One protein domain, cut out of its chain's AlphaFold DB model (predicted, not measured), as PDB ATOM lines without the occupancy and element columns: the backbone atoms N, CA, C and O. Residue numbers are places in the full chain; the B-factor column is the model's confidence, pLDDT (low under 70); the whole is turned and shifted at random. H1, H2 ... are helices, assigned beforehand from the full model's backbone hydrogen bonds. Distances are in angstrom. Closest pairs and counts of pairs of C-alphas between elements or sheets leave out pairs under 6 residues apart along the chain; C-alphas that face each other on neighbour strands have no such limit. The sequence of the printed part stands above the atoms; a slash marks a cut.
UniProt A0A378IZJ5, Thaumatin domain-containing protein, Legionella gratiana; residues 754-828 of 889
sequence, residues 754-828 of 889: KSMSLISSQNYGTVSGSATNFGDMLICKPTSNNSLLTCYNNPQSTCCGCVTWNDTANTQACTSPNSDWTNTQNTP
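AT A GLANCE: This is residues 754 to 828 of the 889 residues of the protein "Thaumatin domain-containing protein" of Legionella gratiana (UniProt A0A378IZJ5). This is a body with little regular structure, mostly loops, with two short helices, H1 and H2, set among them and the loop tip of residues 806 to 811 sticking out at one end. The printed part has 75 residues, and the named helices, H1 then H2, hold 9 of them, with no named strand; the class is all helix. It is compact, with a radius of gyration of the C-alphas of 12.4 A and spans of 38 by 27 by 19 A.

IN THESE COORDINATES: Start at Lys 754; on the way, residues 766 to 767 pair antiparallel with residues 770 to 771. Find C-alpha 774 at (53.858, -39.121, 14.763), where H1 begins; it runs 6.4 A to residue 778. H2, residues 819 to 822, is 5.5 A long and ends at C-alpha 822, (43.564, -44.498, 9.245).

HOW THE PARTS SIT: H1 and H2 are only just apart, their closest C-alphas 8.2 A from each other. In H1 every O i to N i+4 pair is within hydrogen-bond range; H2 is too short for such a pair.

THE WHOLE: Gly 769 and Thr 808 have the C-alphas farthest apart, 40.0 A. The link from H1 to H2 is long, 40 residues, and the printed part has no cut. Look for pLDDT under 70 at residues 791 to 794 and 804 to 814.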
ATOM      1  N   LYS A 754      58.596 -37.460  13.089       94.94
ATOM      2  CA  LYS A 754      58.047 -36.567  12.064       94.94
ATOM      3  C   LYS A 754      56.924 -35.702  12.620       94.94
ATOM      4  O   LYS A 754      55.973 -36.212  13.203       94.94
ATOM      5  N   SER A 755      57.029 -34.388  12.420       94.62
ATOM      6  CA  SER A 755      56.017 -33.423  12.870       94.62
ATOM      7  C   SER A 755      54.643 -33.737  12.277       94.62
ATOM      8  O   SER A 755      54.518 -33.907  11.062       94.62
ATOM      9  N   MET A 756      53.598 -33.704  13.110       93.94
ATOM     10  CA  MET A 756      52.214 -33.884  12.664       93.94
ATOM     11  C   MET A 756      51.787 -32.825  11.644       93.94
ATOM     12  O   MET A 756      50.982 -33.126  10.771       93.94
ATOM     13  N   SER A 757      52.389 -31.630  11.663       92.50
ATOM     14  CA  SER A 757      52.131 -30.576  10.667       92.50
ATOM     15  C   SER A 757      52.569 -30.933   9.238       92.50
ATOM     16  O   SER A 757      52.234 -30.214   8.303       92.50
ATOM     17  N   LEU A 758      53.376 -31.988   9.069       93.00
ATOM     18  CA  LEU A 758      53.812 -32.515   7.768       93.00
ATOM     19  C   LEU A 758      53.019 -33.763   7.340       93.00
ATOM     20  O   LEU A 758      53.200 -34.247   6.222       93.00
ATOM     21  N   ILE A 759      52.188 -34.299   8.239       92.81
ATOM     22  CA  ILE A 759      51.395 -35.524   8.056       92.81
ATOM     23  C   ILE A 759      49.918 -35.171   7.867       92.81
ATOM     24  O   ILE A 759      49.233 -35.793   7.057       92.81
ATOM     25  N   SER A 760      49.438 -34.165   8.601       92.06
ATOM     26  CA  SER A 760      48.042 -33.748   8.640       92.06
ATOM     27  C   SER A 760      47.904 -32.230   8.547       92.06
ATOM     28  O   SER A 760      48.759 -31.467   8.997       92.06
ATOM     29  N   SER A 761      46.779 -31.797   7.976       90.25
ATOM     30  CA  SER A 761      46.343 -30.395   8.011       90.25
ATOM     31  C   SER A 761      45.681 -30.013   9.342       90.25
ATOM     32  O   SER A 761      45.472 -28.828   9.606       90.25
ATOM     33  N   GLN A 762      45.354 -30.999  10.187       91.50
ATOM     34  CA  GLN A 762      44.778 -30.774  11.507       91.50
ATOM     35  C   GLN A 762      45.831 -30.253  12.495       91.50
ATOM     36  O   GLN A 762      47.005 -30.620  12.450       91.50
ATOM     37  N   ASN A 763      45.402 -29.406  13.434       92.44
ATOM     38  CA  ASN A 763      46.285 -28.862  14.462       92.44
ATOM     39  C   ASN A 763      46.315 -29.765  15.703       92.44
ATOM     40  O   ASN A 763      45.407 -29.712  16.531       92.44
ATOM     41  N   TYR A 764      47.401 -30.519  15.865       93.31
ATOM     42  CA  TYR A 764      47.636 -31.376  17.031       93.31
ATOM     43  C   TYR A 764      48.250 -30.653  18.238       93.31
ATOM     44  O   TYR A 764      48.484 -31.279  19.268       93.31
ATOM     45  N   GLY A 765      48.528 -29.350  18.150       94.44
ATOM     46  CA  GLY A 765      49.118 -28.586  19.246       94.44
ATOM     47  C   GLY A 765      50.567 -28.983  19.549       94.44
ATOM     48  O   GLY A 765      51.362 -29.254  18.648       94.44
ATOM     49  N   THR A 766      50.917 -28.955  20.834       95.94
ATOM     50  CA  THR A 766      52.279 -29.221  21.314       95.94
ATOM     51  C   THR A 766      52.289 -30.181  22.490       95.94
ATOM     52  O   THR A 766      51.425 -30.093  23.365       95.94
ATOM     53  N   VAL A 767      53.342 -30.981  22.593       94.06
ATOM     54  CA  VAL A 767      53.663 -31.815  23.749       94.06
ATOM     55  C   VAL A 767      54.877 -31.215  24.451       94.06
ATOM     56  O   VAL A 767      55.947 -31.082  23.859       94.06
ATOM     57  N   SER A 768      54.717 -30.814  25.715       91.00
ATOM     58  CA  SER A 768      55.785 -30.173  26.505       91.00
ATOM     59  C   SER A 768      56.458 -28.978  25.798       91.00
ATOM     60  O   SER A 768      57.660 -28.770  25.930       91.00
ATOM     61  N   GLY A 769      55.686 -28.201  25.028       92.00
ATOM     62  CA  GLY A 769      56.163 -27.029  24.280       92.00
ATOM     63  C   GLY A 769      56.746 -27.323  22.891       92.00
ATOM     64  O   GLY A 769      56.952 -26.387  22.122       92.00
ATOM     65  N   SER A 770      56.953 -28.591  22.535       93.50
ATOM     66  CA  SER A 770      57.406 -29.013  21.203       93.50
ATOM     67  C   SER A 770      56.225 -29.377  20.309       93.50
ATOM     68  O   SER A 770      55.216 -29.880  20.797       93.50
ATOM     69  N   ALA A 771      56.343 -29.150  18.998       94.69
ATOM     70  CA  ALA A 771      55.327 -29.585  18.039       94.69
ATOM     71  C   ALA A 771      55.091 -31.100  18.151       94.69
ATOM     72  O   ALA A 771      56.050 -31.872  18.202       94.69
ATOM     73  N   THR A 772      53.819 -31.503  18.190       96.00
ATOM     74  CA  THR A 772      53.421 -32.914  18.247       96.00
ATOM     75  C   THR A 772      53.965 -33.669  17.032       96.00
ATOM     76  O   THR A 772      53.893 -33.171  15.904       96.00
ATOM     77  N   ASN A 773      54.496 -34.871  17.243       94.94
ATOM     78  CA  ASN A 773      55.014 -35.744  16.185       94.94
ATOM     79  C   ASN A 773      54.200 -37.044  16.043       94.94
ATOM     80  O   ASN A 773      53.279 -37.310  16.814       94.94
ATOM     81  N   PHE A 774      54.526 -37.848  15.032       94.06
ATOM     82  CA  PHE A 774      53.858 -39.121  14.763       94.06
ATOM     83  C   PHE A 774      53.967 -40.106  15.934       94.06
ATOM     84  O   PHE A 774      52.990 -40.769  16.276       94.06
ATOM     85  N   GLY A 775      55.120 -40.157  16.602       93.06
ATOM     86  CA  GLY A 775      55.339 -40.961  17.800       93.06
ATOM     87  C   GLY A 775      54.395 -40.585  18.940       93.06
ATOM     88  O   GLY A 775      53.846 -41.472  19.588       93.06
ATOM     89  N   ASP A 776      54.133 -39.289  19.143       93.31
ATOM     90  CA  ASP A 776      53.142 -38.821  20.118       93.31
ATOM     91  C   ASP A 776      51.730 -39.336  19.779       93.31
ATOM     92  O   ASP A 776      50.991 -39.715  20.687       93.31
ATOM     93  N   MET A 777      51.363 -39.410  18.491       90.88
ATOM     94  CA  MET A 777      50.086 -39.992  18.049       90.88
ATOM     95  C   MET A 777      50.016 -41.503  18.294       90.88
ATOM     96  O   MET A 777      48.987 -41.978  18.769       90.88
ATOM     97  N   LEU A 778      51.098 -42.246  18.029       89.56
ATOM     98  CA  LEU A 778      51.169 -43.695  18.269       89.56
ATOM     99  C   LEU A 778      50.975 -44.056  19.745       89.56
ATOM    100  O   LEU A 778      50.368 -45.078  20.053       89.56
ATOM    101  N   ILE A 779      51.485 -43.223  20.654       88.69
ATOM    102  CA  ILE A 779      51.373 -43.447  22.104       88.69
ATOM    103  C   ILE A 779      50.215 -42.672  22.738       88.69
ATOM    104  O   ILE A 779      50.081 -42.674  23.964       88.69
ATOM    105  N   CYS A 780      49.398 -41.999  21.925       89.44
ATOM    106  CA  CYS A 780      48.267 -41.206  22.383       89.44
ATOM    107  C   CYS A 780      48.634 -40.159  23.446       89.44
ATOM    108  O   CYS A 780      47.992 -40.062  24.490       89.44
ATOM    109  N   LYS A 781      49.703 -39.394  23.214       91.19
ATOM    110  CA  LYS A 781      50.200 -38.429  24.195       91.19
ATOM    111  C   LYS A 781      49.357 -37.148  24.183       91.19
ATOM    112  O   LYS A 781      49.388 -36.438  23.177       91.19
ATOM    113  N   PRO A 782      48.677 -36.798  25.292       90.19
ATOM    114  CA  PRO A 782      47.862 -35.590  25.366       90.19
ATOM    115  C   PRO A 782      48.640 -34.325  25.002       90.19
ATOM    116  O   PRO A 782      49.772 -34.129  25.457       90.19
ATOM    117  N   THR A 783      48.017 -33.442  24.224       92.81
ATOM    118  CA  THR A 783      48.651 -32.206  23.746       92.81
ATOM    119  C   THR A 783      48.028 -30.949  24.362       92.81
ATOM    120  O   THR A 783      46.977 -30.983  25.002       92.81
ATOM    121  N   SER A 784      48.672 -29.798  24.152       93.50
ATOM    122  CA  SER A 784      48.259 -28.491  24.691       93.50
ATOM    123  C   SER A 784      46.868 -28.008  24.266       93.50
ATOM    124  O   SER A 784      46.327 -27.104  24.899       93.50
ATOM    125  N   ASN A 785      46.289 -28.581  23.209       91.06
ATOM    126  CA  ASN A 785      44.952 -28.243  22.725       91.06
ATOM    127  C   ASN A 785      43.958 -29.407  22.850       91.06
ATOM    128  O   ASN A 785      42.941 -29.392  22.160       91.06
ATOM    129  N   ASN A 786      44.245 -30.376  23.728       88.19
ATOM    130  CA  ASN A 786      43.421 -31.559  23.983       88.19
ATOM    131  C   ASN A 786      43.344 -32.569  22.820       88.19
ATOM    132  O   ASN A 786      42.573 -33.523  22.903       88.19
ATOM    133  N   SER A 787      44.178 -32.423  21.781       89.50
ATOM    134  CA  SER A 787      44.347 -33.482  20.779       89.50
ATOM    135  C   SER A 787      45.014 -34.706  21.405       89.50
ATOM    136  O   SER A 787      45.697 -34.597  22.428       89.50
ATOM    137  N   LEU A 788      44.827 -35.871  20.777       88.94
ATOM    138  CA  LEU A 788      45.326 -37.158  21.272       88.94
ATOM    139  C   LEU A 788      44.906 -37.448  22.722       88.94
ATOM    140  O   LEU A 788      45.622 -38.136  23.437       88.94
ATOM    141  N   LEU A 789      43.766 -36.915  23.168       86.00
ATOM    142  CA  LEU A 789      43.085 -37.349  24.385       86.00
ATOM    143  C   LEU A 789      42.133 -38.512  24.092       86.00
ATOM    144  O   LEU A 789      41.889 -38.882  22.938       86.00
ATOM    145  N   THR A 790      41.556 -39.041  25.170       74.12
ATOM    146  CA  THR A 790      40.409 -39.941  25.114       74.12
ATOM    147  C   THR A 790      39.174 -39.242  24.530       74.12
ATOM    148  O   THR A 790      38.811 -38.131  24.924       74.12
ATOM    149  N   CYS A 791      38.506 -39.913  23.593       68.81
ATOM    150  CA  CYS A 791      37.371 -39.365  22.855       68.81
ATOM    151  C   CYS A 791      36.008 -39.587  23.537       68.81
ATOM    152  O   CYS A 791      34.974 -39.235  22.974       68.81
ATOM    153  N   TYR A 792      35.975 -40.157  24.750       66.50
ATOM    154  CA  TYR A 792      34.709 -40.499  25.421       66.50
ATOM    155  C   TYR A 792      33.984 -39.320  26.050       66.50
ATOM    156  O   TYR A 792      32.760 -39.340  26.132       66.50
ATOM    157  N   ASN A 793      34.724 -38.302  26.489       65.19
ATOM    158  CA  ASN A 793      34.149 -37.148  27.187       65.19
ATOM    159  C   ASN A 793      34.170 -35.867  26.339       65.19
ATOM    160  O   ASN A 793      33.530 -34.885  26.708       65.19
ATOM    161  N   ASN A 794      34.902 -35.857  25.220       69.88
ATOM    162  CA  ASN A 794      35.020 -34.696  24.341       69.88
ATOM    163  C   ASN A 794      35.330 -35.137  22.898       69.88
ATOM    164  O   ASN A 794      36.498 -35.355  22.570       69.88
ATOM    165  N   PRO A 795      34.313 -35.316  22.039       72.44
ATOM    166  CA  PRO A 795      34.531 -35.794  20.682       72.44
ATOM    167  C   PRO A 795      35.254 -34.735  19.839       72.44
ATOM    168  O   PRO A 795      34.739 -33.639  19.619       72.44
ATOM    169  N   GLN A 796      36.453 -35.069  19.359       79.12
ATOM    170  CA  GLN A 796      37.276 -34.223  18.490       79.12
ATOM    171  C   GLN A 796      37.844 -35.040  17.325       79.12
ATOM    172  O   GLN A 796      38.149 -36.220  17.471       79.12
ATOM    173  N   SER A 797      38.054 -34.402  16.171       84.31
ATOM    174  CA  SER A 797      38.620 -35.057  14.978       84.31
ATOM    175  C   SER A 797      40.107 -35.427  15.106       84.31
ATOM    176  O   SER A 797      40.640 -36.112  14.238       84.31
ATOM    177  N   THR A 798      40.772 -34.997  16.183       89.19
ATOM    178  CA  THR A 798      42.182 -35.281  16.506       89.19
ATOM    179  C   THR A 798      42.345 -36.209  17.716       89.19
ATOM    180  O   THR A 798      43.445 -36.336  18.263       89.19
ATOM    181  N   CYS A 799      41.266 -36.854  18.170       83.94
ATOM    182  CA  CYS A 799      41.317 -37.818  19.268       83.94
ATOM    183  C   CYS A 799      42.226 -39.010  18.969       83.94
ATOM    184  O   CYS A 799      42.420 -39.394  17.812       83.94
ATOM    185  N   CYS A 800      42.714 -39.655  20.026       85.25
ATOM    186  CA  CYS A 800      43.418 -40.919  19.878       85.25
ATOM    187  C   CYS A 800      42.460 -42.112  19.879       85.25
ATOM    188  O   CYS A 800      41.431 -42.063  20.552       85.25
ATOM    189  N   GLY A 801      42.787 -43.170  19.132       76.44
ATOM    190  CA  GLY A 801      42.063 -44.449  19.154       76.44
ATOM    191  C   GLY A 801      40.619 -44.413  18.645       76.44
ATOM    192  O   GLY A 801      39.997 -45.459  18.502       76.44
ATOM    193  N   CYS A 802      40.078 -43.231  18.326       74.44
ATOM    194  CA  CYS A 802      38.727 -43.065  17.805       74.44
ATOM    195  C   CYS A 802      38.699 -43.466  16.324       74.44
ATOM    196  O   CYS A 802      38.740 -42.634  15.417       74.44
ATOM    197  N   VAL A 803      38.668 -44.770  16.094       75.00
ATOM    198  CA  VAL A 803      38.424 -45.413  14.806       75.00
ATOM    199  C   VAL A 803      37.224 -46.343  14.953       75.00
ATOM    200  O   VAL A 803      36.726 -46.579  16.052       75.00
ATOM    201  N   THR A 804      36.698 -46.840  13.838       67.31
ATOM    202  CA  THR A 804      35.612 -47.823  13.901       67.31
ATOM    203  C   THR A 804      36.224 -49.214  14.029       67.31
ATOM    204  O   THR A 804      36.578 -49.824  13.020       67.31
ATOM    205  N   TRP A 805      36.377 -49.696  15.261       69.44
ATOM    206  CA  TRP A 805      36.652 -51.108  15.522       69.44
ATOM    207  C   TRP A 805      35.371 -51.903  15.260       69.44
ATOM    208  O   TRP A 805      34.288 -51.505  15.693       69.44
ATOM    209  N   ASN A 806      35.452 -52.974  14.473       56.38
ATOM    210  CA  ASN A 806      34.285 -53.763  14.067       56.38
ATOM    211  C   ASN A 806      33.870 -54.749  15.175       56.38
ATOM    212  O   ASN A 806      33.815 -55.956  14.941       56.38
ATOM    213  N   ASP A 807      33.620 -54.235  16.381       61.12
ATOM    214  CA  ASP A 807      33.475 -55.055  17.583       61.12
ATOM    215  C   ASP A 807      32.007 -55.178  17.998       61.12
ATOM    216  O   ASP A 807      31.298 -54.198  18.233       61.12
ATOM    217  N   THR A 808      31.539 -56.423  18.093       56.81
ATOM    218  CA  THR A 808      30.132 -56.786  18.306       56.81
ATOM    219  C   THR A 808      29.615 -56.563  19.729       56.81
ATOM    220  O   THR A 808      28.402 -56.577  19.930       56.81
ATOM    221  N   ALA A 809      30.496 -56.363  20.717       59.88
ATOM    222  CA  ALA A 809      30.121 -56.128  22.120       59.88
ATOM    223  C   ALA A 809      29.878 -54.653  22.475       59.88
ATOM    224  O   ALA A 809      29.276 -54.374  23.515       59.88
ATOM    225  N   ASN A 810      30.346 -53.702  21.662       58.56
ATOM    226  CA  ASN A 810      30.283 -52.291  22.029       58.56
ATOM    227  C   ASN A 810      28.997 -51.624  21.506       58.56
ATOM    228  O   ASN A 810      28.613 -51.766  20.347       58.56
ATOM    229  N   THR A 811      28.329 -50.866  22.378       49.06
ATOM    230  CA  THR A 811      27.084 -50.134  22.078       49.06
ATOM    231  C   THR A 811      27.312 -48.661  21.720       49.06
ATOM    232  O   THR A 811      26.364 -47.989  21.310       49.06
ATOM    233  N   GLN A 812      28.538 -48.131  21.841       59.25
ATOM    234  CA  GLN A 812      28.864 -46.745  21.481       59.25
ATOM    235  C   GLN A 812      29.990 -46.676  20.448       59.25
ATOM    236  O   GLN A 812      31.164 -46.845  20.769       59.25
ATOM    237  N   ALA A 813      29.613 -46.374  19.204       60.88
ATOM    238  CA  ALA A 813      30.556 -46.069  18.137       60.88
ATOM    239  C   ALA A 813      31.329 -44.771  18.434       60.88
ATOM    240  O   ALA A 813      30.788 -43.830  19.019       60.88
ATOM    241  N   CYS A 814      32.576 -44.704  17.967       69.19
ATOM    242  CA  CYS A 814      33.336 -43.460  17.902       69.19
ATOM    243  C   CYS A 814      32.519 -42.390  17.148       69.19
ATOM    244  O   CYS A 814      32.186 -42.555  15.975       69.19
ATOM    245  N   THR A 815      32.188 -41.283  17.816       70.12
ATOM    246  CA  THR A 815      31.317 -40.235  17.254       70.12
ATOM    247  C   THR A 815      32.056 -39.258  16.338       70.12
ATOM    248  O   THR A 815      31.425 -38.477  15.628       70.12
ATOM    249  N   SER A 816      33.391 -39.242  16.365       78.31
ATOM    250  CA  SER A 816      34.226 -38.371  15.526       78.31
ATOM    251  C   SER A 816      35.539 -39.071  15.176       78.31
ATOM    252  O   SER A 816      36.540 -38.854  15.856       78.31
ATOM    253  N   PRO A 817      35.539 -39.940  14.147       80.62
ATOM    254  CA  PRO A 817      36.729 -40.682  13.763       80.62
ATOM    255  C   PRO A 817      37.900 -39.764  13.423       80.62
ATOM    256  O   PRO A 817      37.747 -38.815  12.652       80.62
ATOM    257  N   ASN A 818      39.077 -40.070  13.966       86.81
ATOM    258  CA  ASN A 818      40.301 -39.388  13.573       86.81
ATOM    259  C   ASN A 818      40.795 -39.975  12.245       86.81
ATOM    260  O   ASN A 818      41.305 -41.096  12.196       86.81
ATOM    261  N   SER A 819      40.657 -39.219  11.155       87.94
ATOM    262  CA  SER A 819      41.089 -39.671   9.828       87.94
ATOM    263  C   SER A 819      42.581 -39.990   9.774       87.94
ATOM    264  O   SER A 819      42.969 -40.925   9.073       87.94
ATOM    265  N   ASP A 820      43.401 -39.282  10.554       89.94
ATOM    266  CA  ASP A 820      44.858 -39.428  10.542       89.94
ATOM    267  C   ASP A 820      45.319 -40.734  11.203       89.94
ATOM    268  O   ASP A 820      46.433 -41.191  10.976       89.94
ATOM    269  N   TRP A 821      44.450 -41.395  11.971       88.25
ATOM    270  CA  TRP A 821      44.715 -42.745  12.469       88.25
ATOM    271  C   TRP A 821      44.658 -43.800  11.363       88.25
ATOM    272  O   TRP A 821      45.370 -44.802  11.413       88.25
ATOM    273  N   THR A 822      43.811 -43.569  10.360       87.62
ATOM    274  CA  THR A 822      43.564 -44.498   9.245       87.62
ATOM    275  C   THR A 822      44.282 -44.105   7.962       87.62
ATOM    276  O   THR A 822      44.444 -44.937   7.072       87.62
ATOM    277  N   ASN A 823      44.719 -42.850   7.861       86.25
ATOM    278  CA  ASN A 823      45.356 -42.288   6.686       86.25
ATOM    279  C   ASN A 823      46.429 -41.286   7.113       86.25
ATOM    280  O   ASN A 823      46.122 -40.159   7.490       86.25
ATOM    281  N   THR A 824      47.691 -41.688   7.036       80.75
ATOM    282  CA  THR A 824      48.824 -40.807   7.297       80.75
ATOM    283  C   THR A 824      49.549 -40.499   5.998       80.75
ATOM    284  O   THR A 824      49.966 -41.396   5.265       80.75
ATOM    285  N   GLN A 825      49.744 -39.213   5.698       80.50
ATOM    286  CA  GLN A 825      50.589 -38.839   4.571       80.50
ATOM    287  C   GLN A 825      52.058 -38.998   4.937       80.50
ATOM    288  O   GLN A 825      52.495 -38.631   6.027       80.50
ATOM    289  N   ASN A 826      52.832 -39.482   3.970       82.69
ATOM    290  CA  ASN A 826      54.288 -39.511   4.013       82.69
ATOM    291  C   ASN A 826      54.904 -40.347   5.136       82.69
ATOM    292  O   ASN A 826      56.105 -40.224   5.286       82.69
ATOM    293  N   THR A 827      54.161 -41.164   5.885       90.19
ATOM    294  CA  THR A 827      54.740 -42.120   6.852       90.19
ATOM    295  C   THR A 827      54.628 -43.548   6.312       90.19
ATOM    296  O   THR A 827      53.751 -43.806   5.484       90.19
ATOM    297  N   PRO A 828      55.481 -44.491   6.750       92.00
ATOM    298  CA  PRO A 828      55.438 -45.869   6.250       92.00
ATOM    299  C   PRO A 828      54.198 -46.654   6.694       92.00
ATOM    300  O   PRO A 828      53.813 -47.606   6.023       92.00
TER     301      PRO A 828